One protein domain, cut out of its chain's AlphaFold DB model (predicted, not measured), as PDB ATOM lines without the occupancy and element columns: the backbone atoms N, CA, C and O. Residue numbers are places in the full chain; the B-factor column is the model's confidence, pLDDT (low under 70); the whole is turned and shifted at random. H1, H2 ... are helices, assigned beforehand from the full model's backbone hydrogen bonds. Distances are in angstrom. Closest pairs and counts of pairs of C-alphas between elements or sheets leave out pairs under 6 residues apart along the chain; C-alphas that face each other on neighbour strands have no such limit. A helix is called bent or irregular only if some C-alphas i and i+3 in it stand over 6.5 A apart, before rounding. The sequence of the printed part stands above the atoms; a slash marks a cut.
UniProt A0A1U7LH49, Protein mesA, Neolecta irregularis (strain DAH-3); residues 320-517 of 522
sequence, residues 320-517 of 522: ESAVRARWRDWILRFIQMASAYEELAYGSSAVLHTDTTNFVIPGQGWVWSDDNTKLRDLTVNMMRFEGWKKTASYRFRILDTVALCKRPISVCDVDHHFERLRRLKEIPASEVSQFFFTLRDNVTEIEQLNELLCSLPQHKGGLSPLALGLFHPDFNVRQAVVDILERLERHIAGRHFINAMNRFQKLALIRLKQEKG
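This is residues 320 to 517 of the 522 residues of the protein "Protein mesA" of Neolecta irregularis (strain DAH-3) (UniProt A0A1U7LH49). Two lobes lie end to end along the longest axis: a loose, open one in which the long helix H1 is crossed by H2 near H1's later part, with H3 set to one side, and a closely packed one of the seven shorter helices H4 to H10. In the second lobe H8 runs through the packing, with H5, H7, H9 and H10 round it, while H4 and H6 lie toward the first lobe. A long loop, residues 347 to 370, swings from H1 toward the second lobe and back to H2. The printed part has 198 residues with ten named helices, H1 to H10 in chain order, and no named strand; the class is all helix. The whole is compact, with a radius of gyration of the C-alphas of 17.9 A, yet elongated in outline, spanning 57 by 35 by 31 A.

The longest helix, H1, covers residues 320 to 346 and runs 38.2 A from C-alpha 320 at (36.847, 6.738, 7.186) to C-alpha 346 at (50.490, -6.447, 40.392). H2 is residues 371 to 389, 23.6 A long; it has a kink of 58 degrees near residue 383 and is irregular, with C-alphas 380 and 383 7.6 A apart. H3 is residues 392 to 404, 18.2 A long. H4 is residues 414 to 423, beginning at C-alpha 414 at (51.972, 15.246, 27.692). H5 is residues 429 to 442, 19.9 A long, H6 residues 446 to 454 and H7 residues 464 to 471. H8 is residues 475 to 489, 20.9 A long, and H9 residues 494 to 500. H10 is residues 503 to 516, 20.1 A long, ending at C-alpha 516 at (54.680, 41.187, 23.861).

H1 touches H2 with residues 337 to 341 alone; the closest C-alphas are those of Ala 338 and Phe 385, 5.6 A apart, and the lines are about perpendicular at 83 degrees. H3 is close to H2 but not clearly touching, with the C-alphas of Trp 388 and Tyr 394 closest at 6.2 A. H1 is apart from H3 and from H4 to H10. H4 touches H7, closest at the C-alphas of Leu 421 and Pro 465, 6.4 A apart, only just about perpendicular at 73 degrees. H7 and H8 form a helical hairpin at a steep tilt of 42 degrees, with the C-alphas of Leu 470 and Arg 478 closest at 4.7 A. H8 touches H5, closest at the C-alphas of Ala 480 and Arg 440, 5.7 A apart; they run the same way at 38 degrees, only just a steep tilt. H8 touches H9, about perpendicular at 75 degrees, with the C-alphas of Leu 488 and Gly 494 closest at 4.4 A. H10 touches H8, with the C-alphas of Leu 509 and Val 482 closest at 6.5 A. H10 also touches H7, with the C-alphas of Gln 505 and Ala 467 closest at 6.2 A. H6 touches no helix; its closest C-alpha to H8 is that of Leu 449, 6.9 A from that of Leu 488. Of the seven touching pairs given a tilt, 0 are shallow, and the packing is mostly crossed, with helices at wide angles. Each O i to N i+4 pair is within hydrogen-bond range in H1, H3, H4, H5, H6, H8, H9 and H10; in H2 it is 13 of 15, and in H7 1 of 4, beside 4 of 5 O i to N i+3 pairs.

The two C-alphas farthest apart are those of Lys 390 and Gly 517, at 58.1 A. The printed part has no cut. The link from H1 to H2 is long, with 24 residues; those from H3 to H4 and from H6 to H7 are short. The mean pLDDT of the printed part is 90.8; residues 353 to 355, residues 404 to 406 and residue 517 are under 70.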
ATOM      1  N   GLU A 320      36.206   7.938   6.626       90.38
ATOM      2  CA  GLU A 320      36.847   6.738   7.186       90.38
ATOM      3  C   GLU A 320      37.951   7.093   8.196       90.38
ATOM      4  O   GLU A 320      38.029   6.493   9.265       90.38
ATOM      5  N   SER A 321      38.752   8.113   7.903       88.56
ATOM      6  CA  SER A 321      39.812   8.603   8.788       88.56
ATOM      7  C   SER A 321      39.290   9.128  10.127       88.56
ATOM      8  O   SER A 321      39.808   8.746  11.173       88.56
ATOM      9  N   ALA A 322      38.194   9.896  10.134       90.00
ATOM     10  CA  ALA A 322      37.576  10.370  11.372       90.00
ATOM     11  C   ALA A 322      37.098   9.205  12.260       90.00
ATOM     12  O   ALA A 322      37.327   9.205  13.471       90.00
ATOM     13  N   VAL A 323      36.486   8.176  11.659       93.25
ATOM     14  CA  VAL A 323      36.061   6.961  12.380       93.25
ATOM     15  C   VAL A 323      37.272   6.185  12.904       93.25
ATOM     16  O   VAL A 323      37.282   5.773  14.065       93.25
ATOM     17  N   ARG A 324      38.329   6.037  12.096       92.81
ATOM     18  CA  ARG A 324      39.596   5.396  12.491       92.81
ATOM     19  C   ARG A 324      40.287   6.130  13.640       92.81
ATOM     20  O   ARG A 324      40.731   5.485  14.588       92.81
ATOM     21  N   ALA A 325      40.336   7.460  13.596       91.38
ATOM     22  CA  ALA A 325      40.899   8.299  14.650       91.38
ATOM     23  C   ALA A 325      40.113   8.158  15.962       91.38
ATOM     24  O   ALA A 325      40.701   8.022  17.038       91.38
ATOM     25  N   ARG A 326      38.778   8.093  15.878       93.12
ATOM     26  CA  ARG A 326      37.935   7.850  17.051       93.12
ATOM     27  C   ARG A 326      38.119   6.441  17.616       93.12
ATOM     28  O   ARG A 326      38.168   6.271  18.833       93.12
ATOM     29  N   TRP A 327      38.300   5.441  16.755       93.62
ATOM     30  CA  TRP A 327      38.588   4.069  17.174       93.62
ATOM     31  C   TRP A 327      39.957   3.924  17.841       93.62
ATOM     32  O   TRP A 327      40.104   3.241  18.856       93.62
ATOM     33  N   ARG A 328      40.964   4.621  17.308       93.50
ATOM     34  CA  ARG A 328      42.297   4.713  17.904       93.50
ATOM     35  C   ARG A 328      42.223   5.172  19.360       93.50
ATOM     36  O   ARG A 328      42.897   4.598  20.212       93.50
ATOM     37  N   ASP A 329      41.403   6.178  19.657       92.69
ATOM     38  CA  ASP A 329      41.233   6.678  21.024       92.69
ATOM     39  C   ASP A 329      40.655   5.632  21.976       92.69
ATOM     40  O   ASP A 329      41.059   5.583  23.138       92.69
ATOM     41  N   TRP A 330      39.729   4.796  21.497       94.75
ATOM     42  CA  TRP A 330      39.179   3.702  22.293       94.75
ATOM     43  C   TRP A 330      40.279   2.701  22.666       94.75
ATOM     44  O   TRP A 330      40.418   2.347  23.836       94.75
ATOM     45  N   ILE A 331      41.124   2.312  21.703       95.44
ATOM     46  CA  ILE A 331      42.244   1.387  21.946       95.44
ATOM     47  C   ILE A 331      43.279   2.009  22.887       95.44
ATOM     48  O   ILE A 331      43.745   1.346  23.811       95.44
ATOM     49  N   LEU A 332      43.608   3.292  22.710       92.69
ATOM     50  CA  LEU A 332      44.526   3.992  23.608       92.69
ATOM     51  C   LEU A 332      43.984   4.037  25.044       92.69
ATOM     52  O   LEU A 332      44.719   3.724  25.981       92.69
ATOM     53  N   ARG A 333      42.691   4.345  25.215       93.00
ATOM     54  CA  ARG A 333      42.010   4.283  26.515       93.00
ATOM     55  C   ARG A 333      42.109   2.883  27.117       93.00
ATOM     56  O   ARG A 333      42.452   2.761  28.289       93.00
ATOM     57  N   PHE A 334      41.839   1.839  26.333       95.00
ATOM     58  CA  PHE A 334      41.937   0.451  26.790       95.00
ATOM     59  C   PHE A 334      43.342   0.125  27.318       95.00
ATOM     60  O   PHE A 334      43.465  -0.391  28.426       95.00
ATOM     61  N   ILE A 335      44.399   0.498  26.585       94.56
ATOM     62  CA  ILE A 335      45.799   0.292  27.001       94.56
ATOM     63  C   ILE A 335      46.102   1.031  28.311       94.56
ATOM     64  O   ILE A 335      46.693   0.457  29.225       94.56
ATOM     65  N   GLN A 336      45.697   2.299  28.425       92.88
ATOM     66  CA  GLN A 336      45.963   3.103  29.620       92.88
ATOM     67  C   GLN A 336      45.184   2.598  30.845       92.88
ATOM     68  O   GLN A 336      45.715   2.588  31.955       92.88
ATOM     69  N   MET A 337      43.947   2.127  30.659       93.38
ATOM     70  CA  MET A 337      43.175   1.491  31.729       93.38
ATOM     71  C   MET A 337      43.777   0.142  32.140       93.38
ATOM     72  O   MET A 337      43.870  -0.137  33.334       93.38
ATOM     73  N   ALA A 338      44.238  -0.663  31.179       94.50
ATOM     74  CA  ALA A 338      44.933  -1.917  31.454       94.50
ATOM     75  C   ALA A 338      46.215  -1.679  32.266       94.50
ATOM     76  O   ALA A 338      46.477  -2.405  33.219       94.50
ATOM     77  N   SER A 339      46.968  -0.619  31.955       93.12
ATOM     78  CA  SER A 339      48.134  -0.215  32.746       93.12
ATOM     79  C   SER A 339      47.781   0.081  34.202       93.12
ATOM     80  O   SER A 339      48.419  -0.433  35.116       93.12
ATOM     81  N   ALA A 340      46.745   0.889  34.437       92.75
ATOM     82  CA  ALA A 340      46.320   1.220  35.794       92.75
ATOM     83  C   ALA A 340      45.787  -0.005  36.557       92.75
ATOM     84  O   ALA A 340      45.978  -0.113  37.767       92.75
ATOM     85  N   TYR A 341      45.136  -0.939  35.855       91.94
ATOM     86  CA  TYR A 341      44.769  -2.234  36.422       91.94
ATOM     87  C   TYR A 341      46.007  -3.034  36.843       91.94
ATOM     88  O   TYR A 341      46.026  -3.596  37.935       91.94
ATOM     89  N   GLU A 342      47.050  -3.070  36.011       91.50
ATOM     90  CA  GLU A 342      48.283  -3.784  36.338       91.50
ATOM     91  C   GLU A 342      48.991  -3.208  37.559       91.50
ATOM     92  O   GLU A 342      49.373  -3.961  38.451       91.50
ATOM     93  N   GLU A 343      49.108  -1.884  37.642       90.12
ATOM     94  CA  GLU A 343      49.654  -1.214  38.823       90.12
ATOM     95  C   GLU A 343      48.861  -1.570  40.086       90.12
ATOM     96  O   GLU A 343      49.455  -1.902  41.111       90.12
ATOM     97  N   LEU A 344      47.527  -1.585  40.010       88.12
ATOM     98  CA  LEU A 344      46.667  -1.928  41.144       88.12
ATOM     99  C   LEU A 344      46.794  -3.404  41.564       88.12
ATOM    100  O   LEU A 344      46.887  -3.704  42.753       88.12
ATOM    101  N   ALA A 345      46.779  -4.328  40.600       87.31
ATOM    102  CA  ALA A 345      46.707  -5.768  40.853       87.31
ATOM    103  C   ALA A 345      48.079  -6.447  41.025       87.31
ATOM    104  O   ALA A 345      48.172  -7.502  41.659       87.31
ATOM    105  N   TYR A 346      49.138  -5.877  40.443       88.00
ATOM    106  CA  TYR A 346      50.490  -6.447  40.392       88.00
ATOM    107  C   TYR A 346      51.573  -5.511  40.954       88.00
ATOM    108  O   TYR A 346      52.722  -5.932  41.074       88.00
ATOM    109  N   GLY A 347      51.237  -4.264  41.301       86.56
ATOM    110  CA  GLY A 347      52.168  -3.273  41.851       86.56
ATOM    111  C   GLY A 347      53.029  -2.551  40.810       86.56
ATOM    112  O   GLY A 347      53.738  -1.613  41.154       86.56
ATOM    113  N   SER A 348      52.986  -2.968  39.543       87.00
ATOM    114  CA  SER A 348      53.673  -2.314  38.424       87.00
ATOM    115  C   SER A 348      53.011  -2.693  37.099       87.00
ATOM    116  O   SER A 348      52.386  -3.752  37.004       87.00
ATOM    117  N   SER A 349      53.161  -1.845  36.078       89.00
ATOM    118  CA  SER A 349      52.713  -2.142  34.715       89.00
ATOM    119  C   SER A 349      53.879  -2.287  33.747       89.00
ATOM    120  O   SER A 349      54.841  -1.523  33.791       89.00
ATOM    121  N   ALA A 350      53.765  -3.253  32.834       86.19
ATOM    122  CA  ALA A 350      54.725  -3.440  31.749       86.19
ATOM    123  C   ALA A 350      54.338  -2.674  30.468       86.19
ATOM    124  O   ALA A 350      55.178  -2.467  29.594       86.19
ATOM    125  N   VAL A 351      53.073  -2.253  30.329       84.00
ATOM    126  CA  VAL A 351      52.547  -1.641  29.091       84.00
ATOM    127  C   VAL A 351      52.646  -0.116  29.051       84.00
ATOM    128  O   VAL A 351      52.584   0.464  27.960       84.00
ATOM    129  N   LEU A 352      52.843   0.528  30.202       74.88
ATOM    130  CA  LEU A 352      53.115   1.959  30.335       74.88
ATOM    131  C   LEU A 352      54.409   2.145  31.137       74.88
ATOM    132  O   LEU A 352      54.396   2.421  32.329       74.88
ATOM    133  N   HIS A 353      55.544   1.937  30.476       62.41
ATOM    134  CA  HIS A 353      56.857   2.206  31.046       62.41
ATOM    135  C   HIS A 353      57.365   3.533  30.487       62.41
ATOM    136  O   HIS A 353      58.086   3.573  29.491       62.41
ATOM    137  N   THR A 354      56.932   4.629  31.101       62.62
ATOM    138  CA  THR A 354      57.636   5.903  30.959       62.62
ATOM    139  C   THR A 354      58.571   5.995  32.150       62.62
ATOM    140  O   THR A 354      58.129   5.805  33.282       62.62
ATOM    141  N   ASP A 355      59.861   6.216  31.916       66.62
ATOM    142  CA  ASP A 355      60.784   6.492  33.011       66.62
ATOM    143  C   ASP A 355      60.382   7.827  33.650       66.62
ATOM    144  O   ASP A 355      60.672   8.905  33.130       66.62
ATOM    145  N   THR A 356      59.643   7.750  34.756       73.88
ATOM    146  CA  THR A 356      59.124   8.922  35.461       73.88
ATOM    147  C   THR A 356      60.186   9.603  36.317       73.88
ATOM    148  O   THR A 356      59.902  10.637  36.918       73.88
ATOM    149  N   THR A 357      61.419   9.081  36.375       75.25
ATOM    150  CA  THR A 357      62.496   9.662  37.197       75.25
ATOM    151  C   THR A 357      62.828  11.101  36.809       75.25
ATOM    152  O   THR A 357      63.162  11.903  37.676       75.25
ATOM    153  N   ASN A 358      62.677  11.446  35.526       78.88
ATOM    154  CA  ASN A 358      62.946  12.783  34.996       78.88
ATOM    155  C   ASN A 358      61.696  13.671  34.917       78.88
ATOM    156  O   ASN A 358      61.749  14.755  34.329       78.88
ATOM    157  N   PHE A 359      60.560  13.227  35.466       88.12
ATOM    158  CA  PHE A 359      59.331  13.997  35.371       88.12
ATOM    159  C   PHE A 359      59.403  15.240  36.252       88.12
ATOM    160  O   PHE A 359      59.481  15.165  37.477       88.12
ATOM    161  N   VAL A 360      59.314  16.403  35.612       87.19
ATOM    162  CA  VAL A 360      59.179  17.697  36.288       87.19
ATOM    163  C   VAL A 360      57.793  17.816  36.926       87.19
ATOM    164  O   VAL A 360      57.633  18.471  37.955       87.19
ATOM    165  N   ILE A 361      56.788  17.179  36.316       86.62
ATOM    166  CA  ILE A 361      55.403  17.167  36.791       86.62
ATOM    167  C   ILE A 361      54.942  15.714  36.917       86.62
ATOM    168  O   ILE A 361      55.035  14.967  35.942       86.62
ATOM    169  N   PRO A 362      54.438  15.297  38.091       87.25
ATOM    170  CA  PRO A 362      53.964  13.939  38.285       87.25
ATOM    171  C   PRO A 362      52.621  13.704  37.580       87.25
ATOM    172  O   PRO A 362      51.769  14.593  37.498       87.25
ATOM    173  N   GLY A 363      52.412  12.462  37.149       87.12
ATOM    174  CA  GLY A 363      51.170  12.000  36.529       87.12
ATOM    175  C   GLY A 363      51.433  11.284  35.210       87.12
ATOM    176  O   GLY A 363      52.246  11.730  34.409       87.12
ATOM    177  N   GLN A 364      50.756  10.156  35.002       88.62
ATOM    178  CA  GLN A 364      50.817   9.402  33.753       88.62
ATOM    179  C   GLN A 364      49.537   8.597  33.528       88.62
ATOM    180  O   GLN A 364      48.789   8.309  34.466       88.62
ATOM    181  N   GLY A 365      49.302   8.204  32.279       88.94
ATOM    182  CA  GLY A 365      48.214   7.297  31.922       88.94
ATOM    183  C   GLY A 365      46.832   7.954  31.924       88.94
ATOM    184  O   GLY A 365      46.686   9.157  31.708       88.94
ATOM    185  N   TRP A 366      45.784   7.151  32.109       92.31
ATOM    186  CA  TRP A 366      44.407   7.625  31.965       92.31
ATOM    187  C   TRP A 366      43.968   8.542  33.111       92.31
ATOM    188  O   TRP A 366      44.357   8.362  34.264       92.31
ATOM    189  N   VAL A 367      43.102   9.506  32.790       92.94
ATOM    190  CA  VAL A 367      42.563  10.475  33.749       92.94
ATOM    191  C   VAL A 367      41.105  10.146  34.072       92.94
ATOM    192  O   VAL A 367      40.219  10.217  33.210       92.94
ATOM    193  N   TRP A 368      40.860   9.820  35.340       92.75
ATOM    194  CA  TRP A 368      39.524   9.680  35.923       92.75
ATOM    195  C   TRP A 368      39.107  10.963  36.641       92.75
ATOM    196  O   TRP A 368      39.954  11.737  37.081       92.75
ATOM    197  N   SER A 369      37.798  11.185  36.760       90.31
ATOM    198  CA  SER A 369      37.245  12.285  37.558       90.31
ATOM    199  C   SER A 369      37.381  12.046  39.060       90.31
ATOM    200  O   SER A 369      37.486  13.003  39.820       90.31
ATOM    201  N   ASP A 370      37.343  10.781  39.477       89.31
ATOM    202  CA  ASP A 370      37.293  10.353  40.871       89.31
ATOM    203  C   ASP A 370      37.697   8.873  40.998       89.31
ATOM    204  O   ASP A 370      37.649   8.104  40.033       89.31
ATOM    205  N   ASP A 371      38.073   8.451  42.204       88.88
ATOM    206  CA  ASP A 371      38.536   7.080  42.448       88.88
ATOM    207  C   ASP A 371      37.423   6.028  42.331       88.88
ATOM    208  O   ASP A 371      37.699   4.875  41.990       88.88
ATOM    209  N   ASN A 372      36.156   6.401  42.547       88.19
ATOM    210  CA  ASN A 372      35.045   5.458  42.418       88.19
ATOM    211  C   ASN A 372      34.822   5.082  40.951       88.19
ATOM    212  O   ASN A 372      34.660   3.900  40.634       88.19
ATOM    213  N   THR A 373      34.856   6.061  40.040       88.00
ATOM    214  CA  THR A 373      34.795   5.788  38.598       88.00
ATOM    215  C   THR A 373      36.001   4.989  38.128       88.00
ATOM    216  O   THR A 373      35.818   4.062  37.339       88.00
ATOM    217  N   LYS A 374      37.201   5.256  38.666       90.56
ATOM    218  CA  LYS A 374      38.394   4.431  38.425       90.56
ATOM    219  C   LYS A 374      38.168   2.977  38.815       90.56
ATOM    220  O   LYS A 374      38.263   2.103  37.958       90.56
ATOM    221  N   LEU A 375      37.837   2.705  40.076       87.94
ATOM    222  CA  LEU A 375      37.641   1.337  40.561       87.94
ATOM    223  C   LEU A 375      36.554   0.607  39.773       87.94
ATOM    224  O   LEU A 375      36.761  -0.538  39.369       87.94
ATOM    225  N   ARG A 376      35.433   1.274  39.483       85.50
ATOM    226  CA  ARG A 376      34.349   0.704  38.677       85.50
ATOM    227  C   ARG A 376      34.827   0.326  37.275       85.50
ATOM    228  O   ARG A 376      34.654  -0.820  36.869       85.50
ATOM    229  N   ASP A 377      35.450   1.258  36.557       88.94
ATOM    230  CA  ASP A 377      35.932   1.033  35.192       88.94
ATOM    231  C   ASP A 377      36.963  -0.111  35.142       88.94
ATOM    232  O   ASP A 377      36.902  -0.951  34.241       88.94
ATOM    233  N   LEU A 378      37.870  -0.197  36.122       89.81
ATOM    234  CA  LEU A 378      38.841  -1.294  36.214       89.81
ATOM    235  C   LEU A 378      38.169  -2.639  36.533       89.81
ATOM    236  O   LEU A 378      38.535  -3.649  35.935       89.81
ATOM    237  N   THR A 379      37.162  -2.651  37.411       84.12
ATOM    238  CA  THR A 379      36.416  -3.869  37.785       84.12
ATOM    239  C   THR A 379      35.749  -4.505  36.570       84.12
ATOM    240  O   THR A 379      35.929  -5.693  36.317       84.12
ATOM    241  N   VAL A 380      34.994  -3.715  35.797       84.25
ATOM    242  CA  VAL A 380      34.195  -4.251  34.681       84.25
ATOM    243  C   VAL A 380      35.091  -4.705  33.517       84.25
ATOM    244  O   VAL A 380      34.746  -5.617  32.771       84.25
ATOM    245  N   ASN A 381      36.284  -4.120  33.379       89.56
ATOM    246  CA  ASN A 381      37.223  -4.459  32.309       89.56
ATOM    247  C   ASN A 381      38.263  -5.524  32.670       89.56
ATOM    248  O   ASN A 381      38.934  -6.041  31.778       89.56
ATOM    249  N   MET A 382      38.397  -5.864  33.949       88.25
ATOM    250  CA  MET A 382      39.426  -6.751  34.491       88.25
ATOM    251  C   MET A 382      39.637  -8.028  33.671       88.25
ATOM    252  O   MET A 382      40.766  -8.355  33.315       88.25
ATOM    253  N   MET A 383      38.557  -8.737  33.332       88.25
ATOM    254  CA  MET A 383      38.664  -9.996  32.593       88.25
ATOM    255  C   MET A 383      39.231  -9.779  31.184       88.25
ATOM    256  O   MET A 383      40.027 -10.590  30.720       88.25
ATOM    257  N   ARG A 384      38.910  -8.655  30.528       91.62
ATOM    258  CA  ARG A 384      39.505  -8.288  29.232       91.62
ATOM    259  C   ARG A 384      40.998  -8.010  29.356       91.62
ATOM    260  O   ARG A 384      41.762  -8.444  28.500       91.62
ATOM    261  N   PHE A 385      41.416  -7.324  30.420       93.75
ATOM    262  CA  PHE A 385      42.830  -7.038  30.673       93.75
ATOM    263  C   PHE A 385      43.629  -8.321  30.914       93.75
ATOM    264  O   PHE A 385      44.676  -8.516  30.304       93.75
ATOM    265  N   GLU A 386      43.100  -9.230  31.730       91.81
ATOM    266  CA  GLU A 386      43.711 -10.533  32.010       91.81
ATOM    267  C   GLU A 386      43.765 -11.440  30.776       91.81
ATOM    268  O   GLU A 386      44.743 -12.161  30.575       91.81
ATOM    269  N   GLY A 387      42.737 -11.385  29.924       93.38
ATOM    270  CA  GLY A 387      42.746 -12.049  28.624       93.38
ATOM    271  C   GLY A 387      43.827 -11.471  27.708       93.38
ATOM    272  O   GLY A 387      44.683 -12.212  27.227       93.38
ATOM    273  N   TRP A 388      43.843 -10.147  27.516       96.12
ATOM    274  CA  TRP A 388      44.798  -9.470  26.635       96.12
ATOM    275  C   TRP A 388      46.251  -9.666  27.083       96.12
ATOM    276  O   TRP A 388      47.114  -9.925  26.245       96.12
ATOM    277  N   LYS A 389      46.527  -9.654  28.392       94.62
ATOM    278  CA  LYS A 389      47.868  -9.855  28.969       94.62
ATOM    279  C   LYS A 389      48.556 -11.155  28.531       94.62
ATOM    280  O   LYS A 389      49.782 -11.235  28.502       94.62
ATOM    281  N   LYS A 390      47.783 -12.184  28.172       93.56
ATOM    282  CA  LYS A 390      48.306 -13.490  27.733       93.56
ATOM    283  C   LYS A 390      48.690 -13.525  26.250       93.56
ATOM    284  O   LYS A 390      49.346 -14.475  25.815       93.56
ATOM    285  N   THR A 391      48.315 -12.502  25.486       95.81
ATOM    286  CA  THR A 391      48.359 -12.524  24.020       95.81
ATOM    287  C   THR A 391      49.700 -12.105  23.426       95.81
ATOM    288  O   THR A 391      50.541 -11.483  24.086       95.81
ATOM    289  N   ALA A 392      49.919 -12.425  22.151       94.50
ATOM    290  CA  ALA A 392      51.046 -11.891  21.383       94.50
ATOM    291  C   ALA A 392      51.005 -10.354  21.296       94.50
ATOM    292  O   ALA A 392      52.035  -9.694  21.431       94.50
ATOM    293  N   SER A 393      49.807  -9.771  21.162       95.31
ATOM    294  CA  SER A 393      49.616  -8.319  21.059       95.31
ATOM    295  C   SER A 393      50.140  -7.561  22.281       95.31
ATOM    296  O   SER A 393      50.839  -6.557  22.142       95.31
ATOM    297  N   TYR A 394      49.880  -8.081  23.483       95.75
ATOM    298  CA  TYR A 394      50.417  -7.518  24.722       95.75
ATOM    299  C   TYR A 394      51.950  -7.598  24.785       95.75
ATOM    300  O   TYR A 394      52.609  -6.625  25.155       95.75
ATOM    301  N   ARG A 395      52.545  -8.721  24.356       94.38
ATOM    302  CA  ARG A 395      54.012  -8.870  24.295       94.38
ATOM    303  C   ARG A 395      54.639  -7.851  23.346       94.38
ATOM    304  O   ARG A 395      55.605  -7.192  23.721       94.38
ATOM    305  N   PHE A 396      54.067  -7.671  22.154       93.31
ATOM    306  CA  PHE A 396      54.520  -6.632  21.229       93.31
ATOM    307  C   PHE A 396      54.352  -5.232  21.809       93.31
ATOM    308  O   PHE A 396      55.244  -4.406  21.650       93.31
ATOM    309  N   ARG A 397      53.262  -4.971  22.542       92.69
ATOM    310  CA  ARG A 397      53.064  -3.683  23.206       92.69
ATOM    311  C   ARG A 397      54.179  -3.377  24.208       92.69
ATOM    312  O   ARG A 397      54.638  -2.243  24.234       92.69
ATOM    313  N   ILE A 398      54.642  -4.358  24.985       91.56
ATOM    314  CA  ILE A 398      55.788  -4.175  25.895       91.56
ATOM    315  C   ILE A 398      57.051  -3.801  25.110       91.56
ATOM    316  O   ILE A 398      57.731  -2.841  25.466       91.56
ATOM    317  N   LEU A 399      57.354  -4.531  24.030       89.31
ATOM    318  CA  LEU A 399      58.524  -4.250  23.187       89.31
ATOM    319  C   LEU A 399      58.463  -2.839  22.589       89.31
ATOM    320  O   LEU A 399      59.457  -2.112  22.600       89.31
ATOM    321  N   ASP A 400      57.282  -2.436  22.126       86.44
ATOM    322  CA  ASP A 400      57.039  -1.102  21.594       86.44
ATOM    323  C   ASP A 400      57.201  -0.034  22.669       86.44
ATOM    324  O   ASP A 400      57.805   1.000  22.411       86.44
ATOM    325  N   THR A 401      56.713  -0.280  23.883       80.50
ATOM    326  CA  THR A 401      56.894   0.630  25.016       80.50
ATOM    327  C   THR A 401      58.374   0.843  25.329       80.50
ATOM    328  O   THR A 401      58.777   1.989  25.493       80.50
ATOM    329  N   VAL A 402      59.203  -0.207  25.319       78.69
ATOM    330  CA  VAL A 402      60.660  -0.077  25.522       78.69
ATOM    331  C   VAL A 402      61.308   0.766  24.417       78.69
ATOM    332  O   VAL A 402      62.150   1.619  24.698       78.69
ATOM    333  N   ALA A 403      60.899   0.575  23.159       72.75
ATOM    334  CA  ALA A 403      61.356   1.420  22.056       72.75
ATOM    335  C   ALA A 403      60.889   2.884  22.214       72.75
ATOM    336  O   ALA A 403      61.632   3.811  21.890       72.75
ATOM    337  N   LEU A 404      59.685   3.084  22.759       65.12
ATOM    338  CA  LEU A 404      59.076   4.383  23.048       65.12
ATOM    339  C   LEU A 404      59.623   5.061  24.314       65.12
ATOM    340  O   LEU A 404      59.361   6.246  24.489       65.12
ATOM    341  N   CYS A 405      60.424   4.404  25.164       60.31
ATOM    342  CA  CYS A 405      61.095   5.071  26.296       60.31
ATOM    343  C   CYS A 405      62.046   6.202  25.848       60.31
ATOM    344  O   CYS A 405      62.515   6.979  26.672       60.31
ATOM    345  N   LYS A 406      62.312   6.323  24.540       69.44
ATOM    346  CA  LYS A 406      63.025   7.437  23.900       69.44
ATOM    347  C   LYS A 406      62.066   8.487  23.317       69.44
ATOM    348  O   LYS A 406      62.287   8.966  22.204       69.44
ATOM    349  N   ARG A 407      60.967   8.797  24.014       80.62
ATOM    350  CA  ARG A 407      60.064   9.891  23.620       80.62
ATOM    351  C   ARG A 407      60.847  11.214  23.549       80.62
ATOM    352  O   ARG A 407      61.647  11.470  24.450       80.62
ATOM    353  N   PRO A 408      60.640  12.041  22.507       88.75
ATOM    354  CA  PRO A 408      61.244  13.369  22.418       88.75
ATOM    355  C   PRO A 408      60.991  14.250  23.650       88.75
ATOM    356  O   PRO A 408      61.885  14.981  24.081       88.75
ATOM    357  N   ILE A 409      59.786  14.185  24.222       90.38
ATOM    358  CA  ILE A 409      59.412  14.875  25.456       90.38
ATOM    359  C   ILE A 409      59.502  13.882  26.618       90.38
ATOM    360  O   ILE A 409      58.595  13.093  26.866       90.38
ATOM    361  N   SER A 410      60.609  13.935  27.360       88.00
ATOM    362  CA  SER A 410      60.875  13.032  28.493       88.00
ATOM    363  C   SER A 410      60.538  13.623  29.867       88.00
ATOM    364  O   SER A 410      60.676  12.942  30.879       88.00
ATOM    365  N   VAL A 411      60.146  14.898  29.926       89.81
ATOM    366  CA  VAL A 411      59.975  15.651  31.185       89.81
ATOM    367  C   VAL A 411      58.580  15.545  31.801       89.81
ATOM    368  O   VAL A 411      58.390  15.970  32.940       89.81
ATOM    369  N   CYS A 412      57.593  15.036  31.064       91.00
ATOM    370  CA  CYS A 412      56.243  14.765  31.560       91.00
ATOM    371  C   CYS A 412      55.451  13.898  30.568       91.00
ATOM    372  O   CYS A 412      55.790  13.819  29.387       91.00
ATOM    373  N   ASP A 413      54.351  13.297  31.033       91.12
ATOM    374  CA  ASP A 413      53.360  12.653  30.164       91.12
ATOM    375  C   ASP A 413      52.403  13.715  29.590       91.12
ATOM    376  O   ASP A 413      51.413  14.126  30.206       91.12
ATOM    377  N   VAL A 414      52.730  14.198  28.392       92.50
ATOM    378  CA  VAL A 414      51.972  15.246  27.692       92.50
ATOM    379  C   VAL A 414      50.533  14.810  27.399       92.50
ATOM    380  O   VAL A 414      49.605  15.612  27.542       92.50
ATOM    381  N   ASP A 415      50.331  13.536  27.046       91.38
ATOM    382  CA  ASP A 415      49.009  12.967  26.774       91.38
ATOM    383  C   ASP A 415      48.137  13.025  28.039       91.38
ATOM    384  O   ASP A 415      46.993  13.494  27.991       91.38
ATOM    385  N   HIS A 416      48.697  12.617  29.183       92.81
ATOM    386  CA  HIS A 416      48.033  12.667  30.484       92.81
ATOM    387  C   HIS A 416      47.628  14.093  30.869       92.81
ATOM    388  O   HIS A 416      46.468  14.344  31.201       92.81
ATOM    389  N   HIS A 417      48.551  15.056  30.802       94.19
ATOM    390  CA  HIS A 417      48.269  16.427  31.234       94.19
ATOM    391  C   HIS A 417      47.264  17.154  30.334       94.19
ATOM    392  O   HIS A 417      46.412  17.887  30.847       94.19
ATOM    393  N   PHE A 418      47.268  16.920  29.018       95.00
ATOM    394  CA  PHE A 418      46.194  17.448  28.173       95.00
ATOM    395  C   PHE A 418      44.852  16.785  28.453       95.00
ATOM    396  O   PHE A 418      43.826  17.463  28.424       95.00
ATOM    397  N   GLU A 419      44.828  15.490  28.765       92.81
ATOM    398  CA  GLU A 419      43.582  14.831  29.146       92.81
ATOM    399  C   GLU A 419      43.048  15.351  30.488       92.81
ATOM    400  O   GLU A 419      41.836  15.526  30.630       92.81
ATOM    401  N   ARG A 420      43.932  15.720  31.429       94.00
ATOM    402  CA  ARG A 420      43.548  16.448  32.650       94.00
ATOM    403  C   ARG A 420      42.838  17.751  32.303       94.00
ATOM    404  O   ARG A 420      41.719  17.944  32.766       94.00
ATOM    405  N   LEU A 421      43.430  18.584  31.441       93.31
ATOM    406  CA  LEU A 421      42.828  19.851  30.996       93.31
ATOM    407  C   LEU A 421      41.471  19.666  30.295       93.31
ATOM    408  O   LEU A 421      40.626  20.554  30.365       93.31
ATOM    409  N   ARG A 422      41.247  18.534  29.614       91.44
ATOM    410  CA  ARG A 422      39.967  18.236  28.945       91.44
ATOM    411  C   ARG A 422      38.892  17.718  29.902       91.44
ATOM    412  O   ARG A 422      37.716  18.002  29.687       91.44
ATOM    413  N   ARG A 423      39.266  16.910  30.899       89.69
ATOM    414  CA  ARG A 423      38.313  16.144  31.727       89.69
ATOM    415  C   ARG A 423      38.044  16.738  33.094       89.69
ATOM    416  O   ARG A 423      36.920  16.637  33.587       89.69
ATOM    417  N   LEU A 424      39.072  17.273  33.742       92.06
ATOM    418  CA  LEU A 424      38.961  17.745  35.112       92.06
ATOM    419  C   LEU A 424      38.357  19.145  35.110       92.06
ATOM    420  O   LEU A 424      38.819  20.035  34.401       92.06
ATOM    421  N   LYS A 425      37.308  19.334  35.914       86.62
ATOM    422  CA  LYS A 425      36.643  20.637  36.061       86.62
ATOM    423  C   LYS A 425      37.505  21.632  36.830       86.62
ATOM    424  O   LYS A 425      37.469  22.823  36.545       86.62
ATOM    425  N   GLU A 426      38.261  21.128  37.798       87.06
ATOM    426  CA  GLU A 426      39.106  21.920  38.679       87.06
ATOM    427  C   GLU A 426      40.510  21.325  38.673       87.06
ATOM    428  O   GLU A 426      40.706  20.137  38.937       87.06
ATOM    429  N   ILE A 427      41.487  22.160  38.336       90.75
ATOM    430  CA  ILE A 427      42.909  21.836  38.395       90.75
ATOM    431  C   ILE A 427      43.580  23.006  39.116       90.75
ATOM    432  O   ILE A 427      43.291  24.157  38.772       90.75
ATOM    433  N   PRO A 428      44.461  22.757  40.100       91.44
ATOM    434  CA  PRO A 428      45.180  23.829  40.775       91.44
ATOM    435  C   PRO A 428      45.928  24.720  39.776       91.44
ATOM    436  O   PRO A 428      46.675  24.233  38.927       91.44
ATOM    437  N   ALA A 429      45.752  26.041  39.887       90.12
ATOM    438  CA  ALA A 429      46.348  27.000  38.951       90.12
ATOM    439  C   ALA A 429      47.885  26.913  38.907       90.12
ATOM    440  O   ALA A 429      48.488  27.142  37.859       90.12
ATOM    441  N   SER A 430      48.520  26.538  40.023       91.62
ATOM    442  CA  SER A 430      49.962  26.286  40.102       91.62
ATOM    443  C   SER A 430      50.400  25.135  39.193       91.62
ATOM    444  O   SER A 430      51.382  25.281  38.474       91.62
ATOM    445  N   GLU A 431      49.652  24.028  39.167       92.31
ATOM    446  CA  GLU A 431      49.952  22.872  38.316       92.31
ATOM    447  C   GLU A 431      49.755  23.193  36.834       92.31
ATOM    448  O   GLU A 431      50.589  22.835  36.004       92.31
ATOM    449  N   VAL A 432      48.682  23.919  36.498       93.00
ATOM    450  CA  VAL A 432      48.438  24.379  35.120       93.00
ATOM    451  C   VAL A 432      49.570  25.297  34.652       93.00
ATOM    452  O   VAL A 432      50.087  25.137  33.546       93.00
ATOM    453  N   SER A 433      49.993  26.229  35.509       94.88
ATOM    454  CA  SER A 433      51.099  27.146  35.214       94.88
ATOM    455  C   SER A 433      52.407  26.381  35.008       94.88
ATOM    456  O   SER A 433      53.090  26.583  34.004       94.88
ATOM    457  N   GLN A 434      52.724  25.445  35.910       94.94
ATOM    458  CA  GLN A 434      53.914  24.603  35.815       94.94
ATOM    459  C   GLN A 434      53.917  23.766  34.532       94.94
ATOM    460  O   GLN A 434      54.962  23.652  33.893       94.94
ATOM    461  N   PHE A 435      52.766  23.231  34.114       95.75
ATOM    462  CA  PHE A 435      52.635  22.488  32.860       95.75
ATOM    463  C   PHE A 435      52.974  23.340  31.641       95.75
ATOM    464  O   PHE A 435      53.829  22.948  30.845       95.75
ATOM    465  N   PHE A 436      52.391  24.533  31.520       96.75
ATOM    466  CA  PHE A 436      52.694  25.411  30.390       96.75
ATOM    467  C   PHE A 436      54.143  25.910  30.390       96.75
ATOM    468  O   PHE A 436      54.750  25.980  29.322       96.75
ATOM    469  N   PHE A 437      54.730  26.200  31.555       97.00
ATOM    470  CA  PHE A 437      56.154  26.537  31.640       97.00
ATOM    471  C   PHE A 437      57.045  25.359  31.246       97.00
ATOM    472  O   PHE A 437      57.953  25.531  30.439       97.00
ATOM    473  N   THR A 438      56.729  24.150  31.714       95.62
ATOM    474  CA  THR A 438      57.469  22.932  31.358       95.62
ATOM    475  C   THR A 438      57.419  22.680  29.852       95.62
ATOM    476  O   THR A 438      58.457  22.407  29.252       95.62
ATOM    477  N   LEU A 439      56.256  22.842  29.209       96.12
ATOM    478  CA  LEU A 439      56.148  22.735  27.753       96.12
ATOM    479  C   LEU A 439      56.953  23.824  27.031       96.12
ATOM    480  O   LEU A 439      57.673  23.524  26.082       96.12
ATOM    481  N   ARG A 440      56.874  25.083  27.478       96.62
ATOM    482  CA  ARG A 440      57.640  26.189  26.878       96.62
ATOM    483  C   ARG A 440      59.144  25.943  26.972       96.62
ATOM    484  O   ARG A 440      59.863  26.253  26.023       96.62
ATOM    485  N   ASP A 441      59.625  25.407  28.082       95.31
ATOM    486  CA  ASP A 441      61.062  25.261  28.314       95.31
ATOM    487  C   ASP A 441      61.636  24.014  27.628       95.31
ATOM    488  O   ASP A 441      62.789  24.034  27.209       95.31
ATOM    489  N   ASN A 442      60.823  22.966  27.439       93.88
ATOM    490  CA  ASN A 442      61.297  21.669  26.943       93.88
ATOM    491  C   ASN A 442      60.829  21.295  25.531       93.88
ATOM    492  O   ASN A 442      61.380  20.356  24.973       93.88
ATOM    493  N   VAL A 443      59.842  21.979  24.938       95.25
ATOM    494  CA  VAL A 443      59.358  21.690  23.572       95.25
ATOM    495  C   VAL A 443      59.908  22.725  22.593       95.25
ATOM    496  O   VAL A 443      59.261  23.733  22.286       95.25
ATOM    497  N   THR A 444      61.130  22.505  22.122       93.81
ATOM    498  CA  THR A 444      61.855  23.425  21.230       93.81
ATOM    499  C   THR A 444      62.219  22.782  19.897       93.81
ATOM    500  O   THR A 444      62.210  23.466  18.873       93.81
ATOM    501  N   GLU A 445      62.498  21.481  19.889       94.19
ATOM    502  CA  GLU A 445      62.922  20.739  18.706       94.19
ATOM    503  C   GLU A 445      61.746  20.218  17.869       94.19
ATOM    504  O   GLU A 445      60.618  20.064  18.339       94.19
ATOM    505  N   ILE A 446      62.028  19.894  16.603       93.38
ATOM    506  CA  ILE A 446      61.024  19.441  15.627       93.38
ATOM    507  C   ILE A 446      60.314  18.165  16.101       93.38
ATOM    508  O   ILE A 446      59.088  18.112  16.077       93.38
ATOM    509  N   GLU A 447      61.047  17.155  16.580       92.94
ATOM    510  CA  GLU A 447      60.426  15.896  17.028       92.94
ATOM    511  C   GLU A 447      59.576  16.074  18.293       92.94
ATOM    512  O   GLU A 447      58.556  15.408  18.447       92.94
ATOM    513  N   GLN A 448      59.932  17.021  19.166       95.12
ATOM    514  CA  GLN A 448      59.125  17.368  20.339       95.12
ATOM    515  C   GLN A 448      57.829  18.070  19.922       95.12
ATOM    516  O   GLN A 448      56.760  17.776  20.450       95.12
ATOM    517  N   LEU A 449      57.897  18.970  18.934       96.62
ATOM    518  CA  LEU A 449      56.705  19.591  18.353       96.62
ATOM    519  C   LEU A 449      55.817  18.548  17.656       96.62
ATOM    520  O   LEU A 449      54.595  18.619  17.780       96.62
ATOM    521  N   ASN A 450      56.403  17.558  16.974       95.38
ATOM    522  CA  ASN A 450      55.657  16.452  16.374       95.38
ATOM    523  C   ASN A 450      54.945  15.592  17.432       95.38
ATOM    524  O   ASN A 450      53.758  15.296  17.278       95.38
ATOM    525  N   GLU A 451      55.631  15.225  18.519       93.88
ATOM    526  CA  GLU A 451      55.011  14.509  19.641       93.88
ATOM    527  C   GLU A 451      53.863  15.329  20.252       93.88
ATOM    528  O   GLU A 451      52.753  14.817  20.407       93.88
ATOM    529  N   LEU A 452      54.081  16.627  20.501       96.12
ATOM    530  CA  LEU A 452      53.057  17.534  21.025       96.12
ATOM    531  C   LEU A 452      51.801  17.571  20.135       96.12
ATOM    532  O   LEU A 452      50.676  17.546  20.640       96.12
ATOM    533  N   LEU A 453      51.975  17.617  18.811       95.88
ATOM    534  CA  LEU A 453      50.863  17.585  17.855       95.88
ATOM    535  C   LEU A 453      50.113  16.245  17.880       95.88
ATOM    536  O   LEU A 453      48.888  16.236  17.752       95.88
ATOM    537  N   CYS A 454      50.807  15.124  18.107       93.00
ATOM    538  CA  CYS A 454      50.169  13.814  18.265       93.00
ATOM    539  C   CYS A 454      49.266  13.742  19.509       93.00
ATOM    540  O   CYS A 454      48.218  13.093  19.461       93.00
ATOM    541  N   SER A 455      49.625  14.442  20.591       93.06
ATOM    542  CA  SER A 455      48.816  14.567  21.820       93.06
ATOM    543  C   SER A 455      47.611  15.516  21.685       93.06
ATOM    544  O   SER A 455      46.706  15.542  22.536       93.06
ATOM    545  N   LEU A 456      47.564  16.298  20.603       94.69
ATOM    546  CA  LEU A 456      46.544  17.308  20.315       94.69
ATOM    547  C   LEU A 456      45.845  17.041  18.970       94.69
ATOM    548  O   LEU A 456      45.817  17.929  18.115       94.69
ATOM    549  N   PRO A 457      45.254  15.851  18.745       90.88
ATOM    550  CA  PRO A 457      44.713  15.509  17.439       90.88
ATOM    551  C   PRO A 457      43.474  16.356  17.098       90.88
ATOM    552  O   PRO A 457      42.695  16.757  17.972       90.88
ATOM    553  N   GLN A 458      43.284  16.644  15.808       88.44
ATOM    554  CA  GLN A 458      42.293  17.622  15.339       88.44
ATOM    555  C   GLN A 458      40.850  17.221  15.668       88.44
ATOM    556  O   GLN A 458      40.055  18.077  16.058       88.44
ATOM    557  N   HIS A 459      40.523  15.924  15.619       86.88
ATOM    558  CA  HIS A 459      39.186  15.421  15.957       86.88
ATOM    559  C   HIS A 459      38.824  15.589  17.443       86.88
ATOM    560  O   HIS A 459      37.644  15.619  17.777       86.88
ATOM    561  N   LYS A 460      39.811  15.776  18.334       88.75
ATOM    562  CA  LYS A 460      39.624  16.123  19.761       88.75
ATOM    563  C   LYS A 460      39.712  17.632  20.033       88.75
ATOM    564  O   LYS A 460      39.992  18.052  21.156       88.75
ATOM    565  N   GLY A 461      39.507  18.460  19.009       89.62
ATOM    566  CA  GLY A 461      39.576  19.919  19.115       89.62
ATOM    567  C   GLY A 461      40.979  20.504  18.928       89.62
ATOM    568  O   GLY A 461      41.170  21.699  19.174       89.62
ATOM    569  N   GLY A 462      41.954  19.698  18.492       93.62
ATOM    570  CA  GLY A 462      43.286  20.157  18.103       93.62
ATOM    571  C   GLY A 462      44.014  20.897  19.224       93.62
ATOM    572  O   GLY A 462      44.060  20.442  20.367       93.62
ATOM    573  N   LEU A 463      44.523  22.091  18.909       96.19
ATOM    574  CA  LEU A 463      45.245  22.951  19.852       96.19
ATOM    575  C   LEU A 463      44.354  23.596  20.921       96.19
ATOM    576  O   LEU A 463      44.863  24.367  21.728       96.19
ATOM    577  N   SER A 464      43.048  23.319  20.963       94.62
ATOM    578  CA  SER A 464      42.139  23.994  21.898       94.62
ATOM    579  C   SER A 464      42.567  23.902  23.369       94.62
ATOM    580  O   SER A 464      42.594  24.953  24.007       94.62
ATOM    581  N   PRO A 465      42.966  22.734  23.920       94.56
ATOM    582  CA  PRO A 465      43.439  22.643  25.305       94.56
ATOM    583  C   PRO A 465      44.685  23.494  25.585       94.56
ATOM    584  O   PRO A 465      44.797  24.085  26.654       94.56
ATOM    585  N   LEU A 466      45.599  23.602  24.614       96.19
ATOM    586  CA  LEU A 466      46.772  24.476  24.696       96.19
ATOM    587  C   LEU A 466      46.359  25.955  24.622       96.19
ATOM    588  O   LEU A 466      46.793  26.773  25.427       96.19
ATOM    589  N   ALA A 467      45.462  26.292  23.694       95.44
ATOM    590  CA  ALA A 467      44.989  27.651  23.460       95.44
ATOM    591  C   ALA A 467      44.129  28.211  24.607       95.44
ATOM    592  O   ALA A 467      44.027  29.429  24.739       95.44
ATOM    593  N   LEU A 468      43.550  27.366  25.472       92.25
ATOM    594  CA  LEU A 468      42.911  27.817  26.718       92.25
ATOM    595  C   LEU A 468      43.889  28.594  27.613       92.25
ATOM    596  O   LEU A 468      43.485  29.546  28.280       92.25
ATOM    597  N   GLY A 469      45.180  28.256  27.565       94.19
ATOM    598  CA  GLY A 469      46.221  28.962  28.306       94.19
ATOM    599  C   GLY A 469      46.405  30.430  27.891       94.19
ATOM    600  O   GLY A 469      46.882  31.230  28.694       94.19
ATOM    601  N   LEU A 470      45.937  30.840  26.701       96.00
ATOM    602  CA  LEU A 470      45.911  32.252  26.282       96.00
ATOM    603  C   LEU A 470      44.973  33.110  27.143       96.00
ATOM    604  O   LEU A 470      45.104  34.330  27.168       96.00
ATOM    605  N   PHE A 471      44.035  32.490  27.859       94.56
ATOM    606  CA  PHE A 471      43.069  33.170  28.726       94.56
ATOM    607  C   PHE A 471      43.380  32.983  30.215       94.56
ATOM    608  O   PHE A 471      42.570  33.348  31.064       94.56
ATOM    609  N   HIS A 472      44.546  32.423  30.546       94.62
ATOM    610  CA  HIS A 472      44.957  32.218  31.929       94.62
ATOM    611  C   HIS A 472      45.122  33.568  32.662       94.62
ATOM    612  O   HIS A 472      45.609  34.524  32.049       94.62
ATOM    613  N   PRO A 473      44.753  33.686  33.955       93.06
ATOM    614  CA  PRO A 473      44.875  34.940  34.708       93.06
ATOM    615  C   PRO A 473      46.325  35.439  34.825       93.06
ATOM    616  O   PRO A 473      46.568  36.643  34.723       93.06
ATOM    617  N   ASP A 474      47.293  34.530  34.959       95.00
ATOM    618  CA  ASP A 474      48.721  34.874  34.992       95.00
ATOM    619  C   ASP A 474      49.245  35.275  33.602       95.00
ATOM    620  O   ASP A 474      49.147  34.512  32.637       95.00
ATOM    621  N   PHE A 475      49.839  36.468  33.518       93.81
ATOM    622  CA  PHE A 475      50.482  36.997  32.316       93.81
ATOM    623  C   PHE A 475      51.620  36.106  31.813       93.81
ATOM    624  O   PHE A 475      51.725  35.883  30.608       93.81
ATOM    625  N   ASN A 476      52.437  35.554  32.713       95.25
ATOM    626  CA  ASN A 476      53.591  34.744  32.327       95.25
ATOM    627  C   ASN A 476      53.159  33.450  31.634       95.25
ATOM    628  O   ASN A 476      53.773  33.039  30.651       95.25
ATOM    629  N   VAL A 477      52.065  32.841  32.102       96.56
ATOM    630  CA  VAL A 477      51.475  31.652  31.472       96.56
ATOM    631  C   VAL A 477      50.953  31.984  30.078       96.56
ATOM    632  O   VAL A 477      51.238  31.251  29.134       96.56
ATOM    633  N   ARG A 478      50.257  33.121  29.913       96.81
ATOM    634  CA  ARG A 478      49.797  33.565  28.585       96.81
ATOM    635  C   ARG A 478      50.967  33.720  27.614       96.81
ATOM    636  O   ARG A 478      50.882  33.234  26.491       96.81
ATOM    637  N   GLN A 479      52.065  34.337  28.052       96.25
ATOM    638  CA  GLN A 479      53.271  34.492  27.231       96.25
ATOM    639  C   GLN A 479      53.931  33.147  26.899       96.25
ATOM    640  O   GLN A 479      54.304  32.919  25.752       96.25
ATOM    641  N   ALA A 480      53.993  32.217  27.855       96.81
ATOM    642  CA  ALA A 480      54.523  30.877  27.611       96.81
ATOM    643  C   ALA A 480      53.733  30.117  26.533       96.81
ATOM    644  O   ALA A 480      54.317  29.459  25.676       96.81
ATOM    645  N   VAL A 481      52.407  30.247  26.537       97.31
ATOM    646  CA  VAL A 481      51.535  29.627  25.528       97.31
ATOM    647  C   VAL A 481      51.719  30.283  24.160       97.31
ATOM    648  O   VAL A 481      51.765  29.577  23.153       97.31
ATOM    649  N   VAL A 482      51.871  31.612  24.107       97.38
ATOM    650  CA  VAL A 482      52.198  32.330  22.863       97.38
ATOM    651  C   VAL A 482      53.503  31.804  22.264       97.38
ATOM    652  O   VAL A 482      53.525  31.497  21.075       97.38
ATOM    653  N   ASP A 483      54.547  31.612  23.074       96.50
ATOM    654  CA  ASP A 483      55.842  31.089  22.611       96.50
ATOM    655  C   ASP A 483      55.716  29.708  21.965       96.50
ATOM    656  O   ASP A 483      56.275  29.464  20.893       96.50
ATOM    657  N   ILE A 484      54.957  28.803  22.590       97.25
ATOM    658  CA  ILE A 484      54.719  27.455  22.056       97.25
ATOM    659  C   ILE A 484      53.944  27.538  20.733       97.25
ATOM    660  O   ILE A 484      54.322  26.898  19.751       97.25
ATOM    661  N   LEU A 485      52.880  28.346  20.676       97.25
ATOM    662  CA  LEU A 485      52.066  28.502  19.465       97.25
ATOM    663  C   LEU A 485      52.854  29.148  18.318       97.25
ATOM    664  O   LEU A 485      52.664  28.766  17.169       97.25
ATOM    665  N   GLU A 486      53.775  30.068  18.605       95.81
ATOM    666  CA  GLU A 486      54.689  30.626  17.604       95.81
ATOM    667  C   GLU A 486      55.688  29.602  17.065       95.81
ATOM    668  O   GLU A 486      56.038  29.636  15.884       95.81
ATOM    669  N   ARG A 487      56.177  28.685  17.906       96.50
ATOM    670  CA  ARG A 487      57.016  27.570  17.436       96.50
ATOM    671  C   ARG A 487      56.214  26.644  16.525       96.50
ATOM    672  O   ARG A 487      56.706  26.274  15.464       96.50
ATOM    673  N   LEU A 488      54.966  26.341  16.891       96.56
ATOM    674  CA  LEU A 488      54.057  25.542  16.065       96.56
ATOM    675  C   LEU A 488      53.693  26.235  14.746       96.56
ATOM    676  O   LEU A 488      53.588  25.568  13.726       96.56
ATOM    677  N   GLU A 489      53.545  27.556  14.727       95.00
ATOM    678  CA  GLU A 489      53.275  28.313  13.498       95.00
ATOM    679  C   GLU A 489      54.429  28.223  12.488       95.00
ATOM    680  O   GLU A 489      54.186  28.154  11.287       95.00
ATOM    681  N   ARG A 490      55.680  28.155  12.966       93.25
ATOM    682  CA  ARG A 490      56.877  27.945  12.126       93.25
ATOM    683  C   ARG A 490      57.099  26.473  11.748       93.25
ATOM    684  O   ARG A 490      57.951  26.176  10.916       93.25
ATOM    685  N   HIS A 491      56.371  25.549  12.370       93.44
ATOM    686  CA  HIS A 491      56.495  24.113  12.142       93.44
ATOM    687  C   HIS A 491      55.638  23.654  10.949       93.44
ATOM    688  O   HIS A 491      54.475  24.046  10.832       93.44
ATOM    689  N   ILE A 492      56.177  22.752  10.115       91.19
ATOM    690  CA  ILE A 492      55.553  22.273   8.862       91.19
ATOM    691  C   ILE A 492      54.119  21.771   9.086       91.19
ATOM    692  O   ILE A 492      53.186  22.237   8.439       91.19
ATOM    693  N   ALA A 493      53.923  20.850  10.035       92.94
ATOM    694  CA  ALA A 493      52.580  20.387  10.383       92.94
ATOM    695  C   ALA A 493      51.837  21.388  11.276       92.94
ATOM    696  O   ALA A 493      50.619  21.538  11.179       92.94
ATOM    697  N   GLY A 494      52.563  22.095  12.146       94.44
ATOM    698  CA  GLY A 494      51.973  22.924  13.197       94.44
ATOM    699  C   GLY A 494      51.172  24.100  12.639       94.44
ATOM    700  O   GLY A 494      50.093  24.395  13.156       94.44
ATOM    701  N   ARG A 495      51.598  24.683  11.511       93.69
ATOM    702  CA  ARG A 495      50.848  25.739  10.811       93.69
ATOM    703  C   ARG A 495      49.427  25.306  10.437       93.69
ATOM    704  O   ARG A 495      48.493  26.091  10.571       93.69
ATOM    705  N   HIS A 496      49.224  24.043  10.047       93.81
ATOM    706  CA  HIS A 496      47.893  23.530   9.714       93.81
ATOM    707  C   HIS A 496      47.005  23.443  10.962       93.81
ATOM    708  O   HIS A 496      45.823  23.772  10.903       93.81
ATOM    709  N   PHE A 497      47.578  23.085  12.115       95.25
ATOM    710  CA  PHE A 497      46.863  23.053  13.392       95.25
ATOM    711  C   PHE A 497      46.529  24.464  13.901       95.25
ATOM    712  O   PHE A 497      45.418  24.696  14.377       95.25
ATOM    713  N   ILE A 498      47.442  25.426  13.738       95.19
ATOM    714  CA  ILE A 498      47.198  26.851  14.020       95.19
ATOM    715  C   ILE A 498      46.071  27.382  13.123       95.19
ATOM    716  O   ILE A 498      45.142  28.043  13.599       95.19
ATOM    717  N   ASN A 499      46.089  27.029  11.836       93.38
ATOM    718  CA  ASN A 499      45.041  27.386  10.884       93.38
ATOM    719  C   ASN A 499      43.691  26.728  11.203       93.38
ATOM    720  O   ASN A 499      42.656  27.322  10.902       93.38
ATOM    721  N   ALA A 500      43.673  25.575  11.870       92.75
ATOM    722  CA  ALA A 500      42.448  24.925  12.333       92.75
ATOM    723  C   ALA A 500      41.886  25.514  13.645       92.75
ATOM    724  O   ALA A 500      40.740  25.231  13.993       92.75
ATOM    725  N   MET A 501      42.642  26.350  14.373       94.12
ATOM    726  CA  MET A 501      42.140  26.984  15.599       94.12
ATOM    727  C   MET A 501      40.915  27.860  15.334       94.12
ATOM    728  O   MET A 501      40.770  28.490  14.276       94.12
ATOM    729  N   ASN A 502      40.050  27.963  16.343       93.56
ATOM    730  CA  ASN A 502      38.865  28.799  16.236       93.56
ATOM    731  C   ASN A 502      39.240  30.297  16.184       93.56
ATOM    732  O   ASN A 502      40.322  30.726  16.598       93.56
ATOM    733  N   ARG A 503      38.327  31.127  15.659       93.56
ATOM    734  CA  ARG A 503      38.578  32.566  15.466       93.56
ATOM    735  C   ARG A 503      38.906  33.290  16.775       93.56
ATOM    736  O   ARG A 503      39.725  34.202  16.768       93.56
ATOM    737  N   PHE A 504      38.286  32.889  17.882       94.81
ATOM    738  CA  PHE A 504      38.488  33.515  19.187       94.81
ATOM    739  C   PHE A 504      39.911  33.285  19.719       94.81
ATOM    740  O   PHE A 504      40.586  34.241  20.097       94.81
ATOM    741  N   GLN A 505      40.405  32.048  19.648       94.94
ATOM    742  CA  GLN A 505      41.777  31.671  19.997       94.94
ATOM    743  C   GLN A 505      42.795  32.400  19.112       94.94
ATOM    744  O   GLN A 505      43.767  32.953  19.620       94.94
ATOM    745  N   LYS A 506      42.545  32.478  17.797       95.00
ATOM    746  CA  LYS A 506      43.412  33.210  16.859       95.00
ATOM    747  C   LYS A 506      43.505  34.700  17.188       95.00
ATOM    748  O   LYS A 506      44.599  35.254  17.195       95.00
ATOM    749  N   LEU A 507      42.377  35.351  17.481       95.00
ATOM    750  CA  LEU A 507      42.361  36.767  17.858       95.00
ATOM    751  C   LEU A 507      43.094  37.013  19.182       95.00
ATOM    752  O   LEU A 507      43.840  37.985  19.285       95.00
ATOM    753  N   ALA A 508      42.924  36.127  20.168       95.25
ATOM    754  CA  ALA A 508      43.654  36.204  21.431       95.25
ATOM    755  C   ALA A 508      45.169  36.059  21.227       95.25
ATOM    756  O   ALA A 508      45.932  36.852  21.774       95.25
ATOM    757  N   LEU A 509      45.599  35.113  20.383       95.38
ATOM    758  CA  LEU A 509      47.006  34.940  20.021       95.38
ATOM    759  C   LEU A 509      47.575  36.205  19.365       95.38
ATOM    760  O   LEU A 509      48.609  36.701  19.797       95.38
ATOM    761  N   ILE A 510      46.886  36.762  18.362       94.56
ATOM    762  CA  ILE A 510      47.325  37.988  17.674       94.56
ATOM    763  C   ILE A 510      47.452  39.154  18.660       94.56
ATOM    764  O   ILE A 510      48.455  39.864  18.647       94.56
ATOM    765  N   ARG A 511      46.462  39.335  19.541       94.88
ATOM    766  CA  ARG A 511      46.482  40.386  20.564       94.88
ATOM    767  C   ARG A 511      47.674  40.229  21.512       94.88
ATOM    768  O   ARG A 511      48.403  41.189  21.729       94.88
ATOM    769  N   LEU A 512      47.894  39.033  22.056       93.88
ATOM    770  CA  LEU A 512      48.978  38.791  23.015       93.88
ATOM    771  C   LEU A 512      50.367  38.912  22.376       93.88
ATOM    772  O   LEU A 512      51.297  39.373  23.034       93.88
ATOM    773  N   LYS A 513      50.504  38.574  21.086       92.88
ATOM    774  CA  LYS A 513      51.725  38.837  20.310       92.88
ATOM    775  C   LYS A 513      52.024  40.329  20.186       92.88
ATOM    776  O   LYS A 513      53.172  40.734  20.317       92.88
ATOM    777  N   GLN A 514      50.999  41.154  19.957       89.69
ATOM    778  CA  GLN A 514      51.160  42.612  19.906       89.69
ATOM    779  C   GLN A 514      51.552  43.184  21.274       89.69
ATOM    780  O   GLN A 514      52.409  44.061  21.341       89.69
ATOM    781  N   GLU A 515      50.968  42.663  22.359       86.56
ATOM    782  CA  GLU A 515      51.291  43.067  23.736       86.56
ATOM    783  C   GLU A 515      52.733  42.705  24.142       86.56
ATOM    784  O   GLU A 515      53.347  43.435  24.917       86.56
ATOM    785  N   LYS A 516      53.294  41.615  23.603       77.50
ATOM    786  CA  LYS A 516      54.680  41.187  23.861       77.50
ATOM    787  C   LYS A 516      55.731  42.143  23.269       77.50
ATOM    788  O   LYS A 516      56.854  42.194  23.764       77.50
ATOM    789  N   GLY A 517      55.365  42.920  22.244       63.91
ATOM    790  CA  GLY A 517      56.298  43.735  21.461       63.91
ATOM    791  C   GLY A 517      57.192  42.895  20.532       63.91
ATOM    792  O   GLY A 517      57.204  41.664  20.623       63.91
TER     793      GLY A 517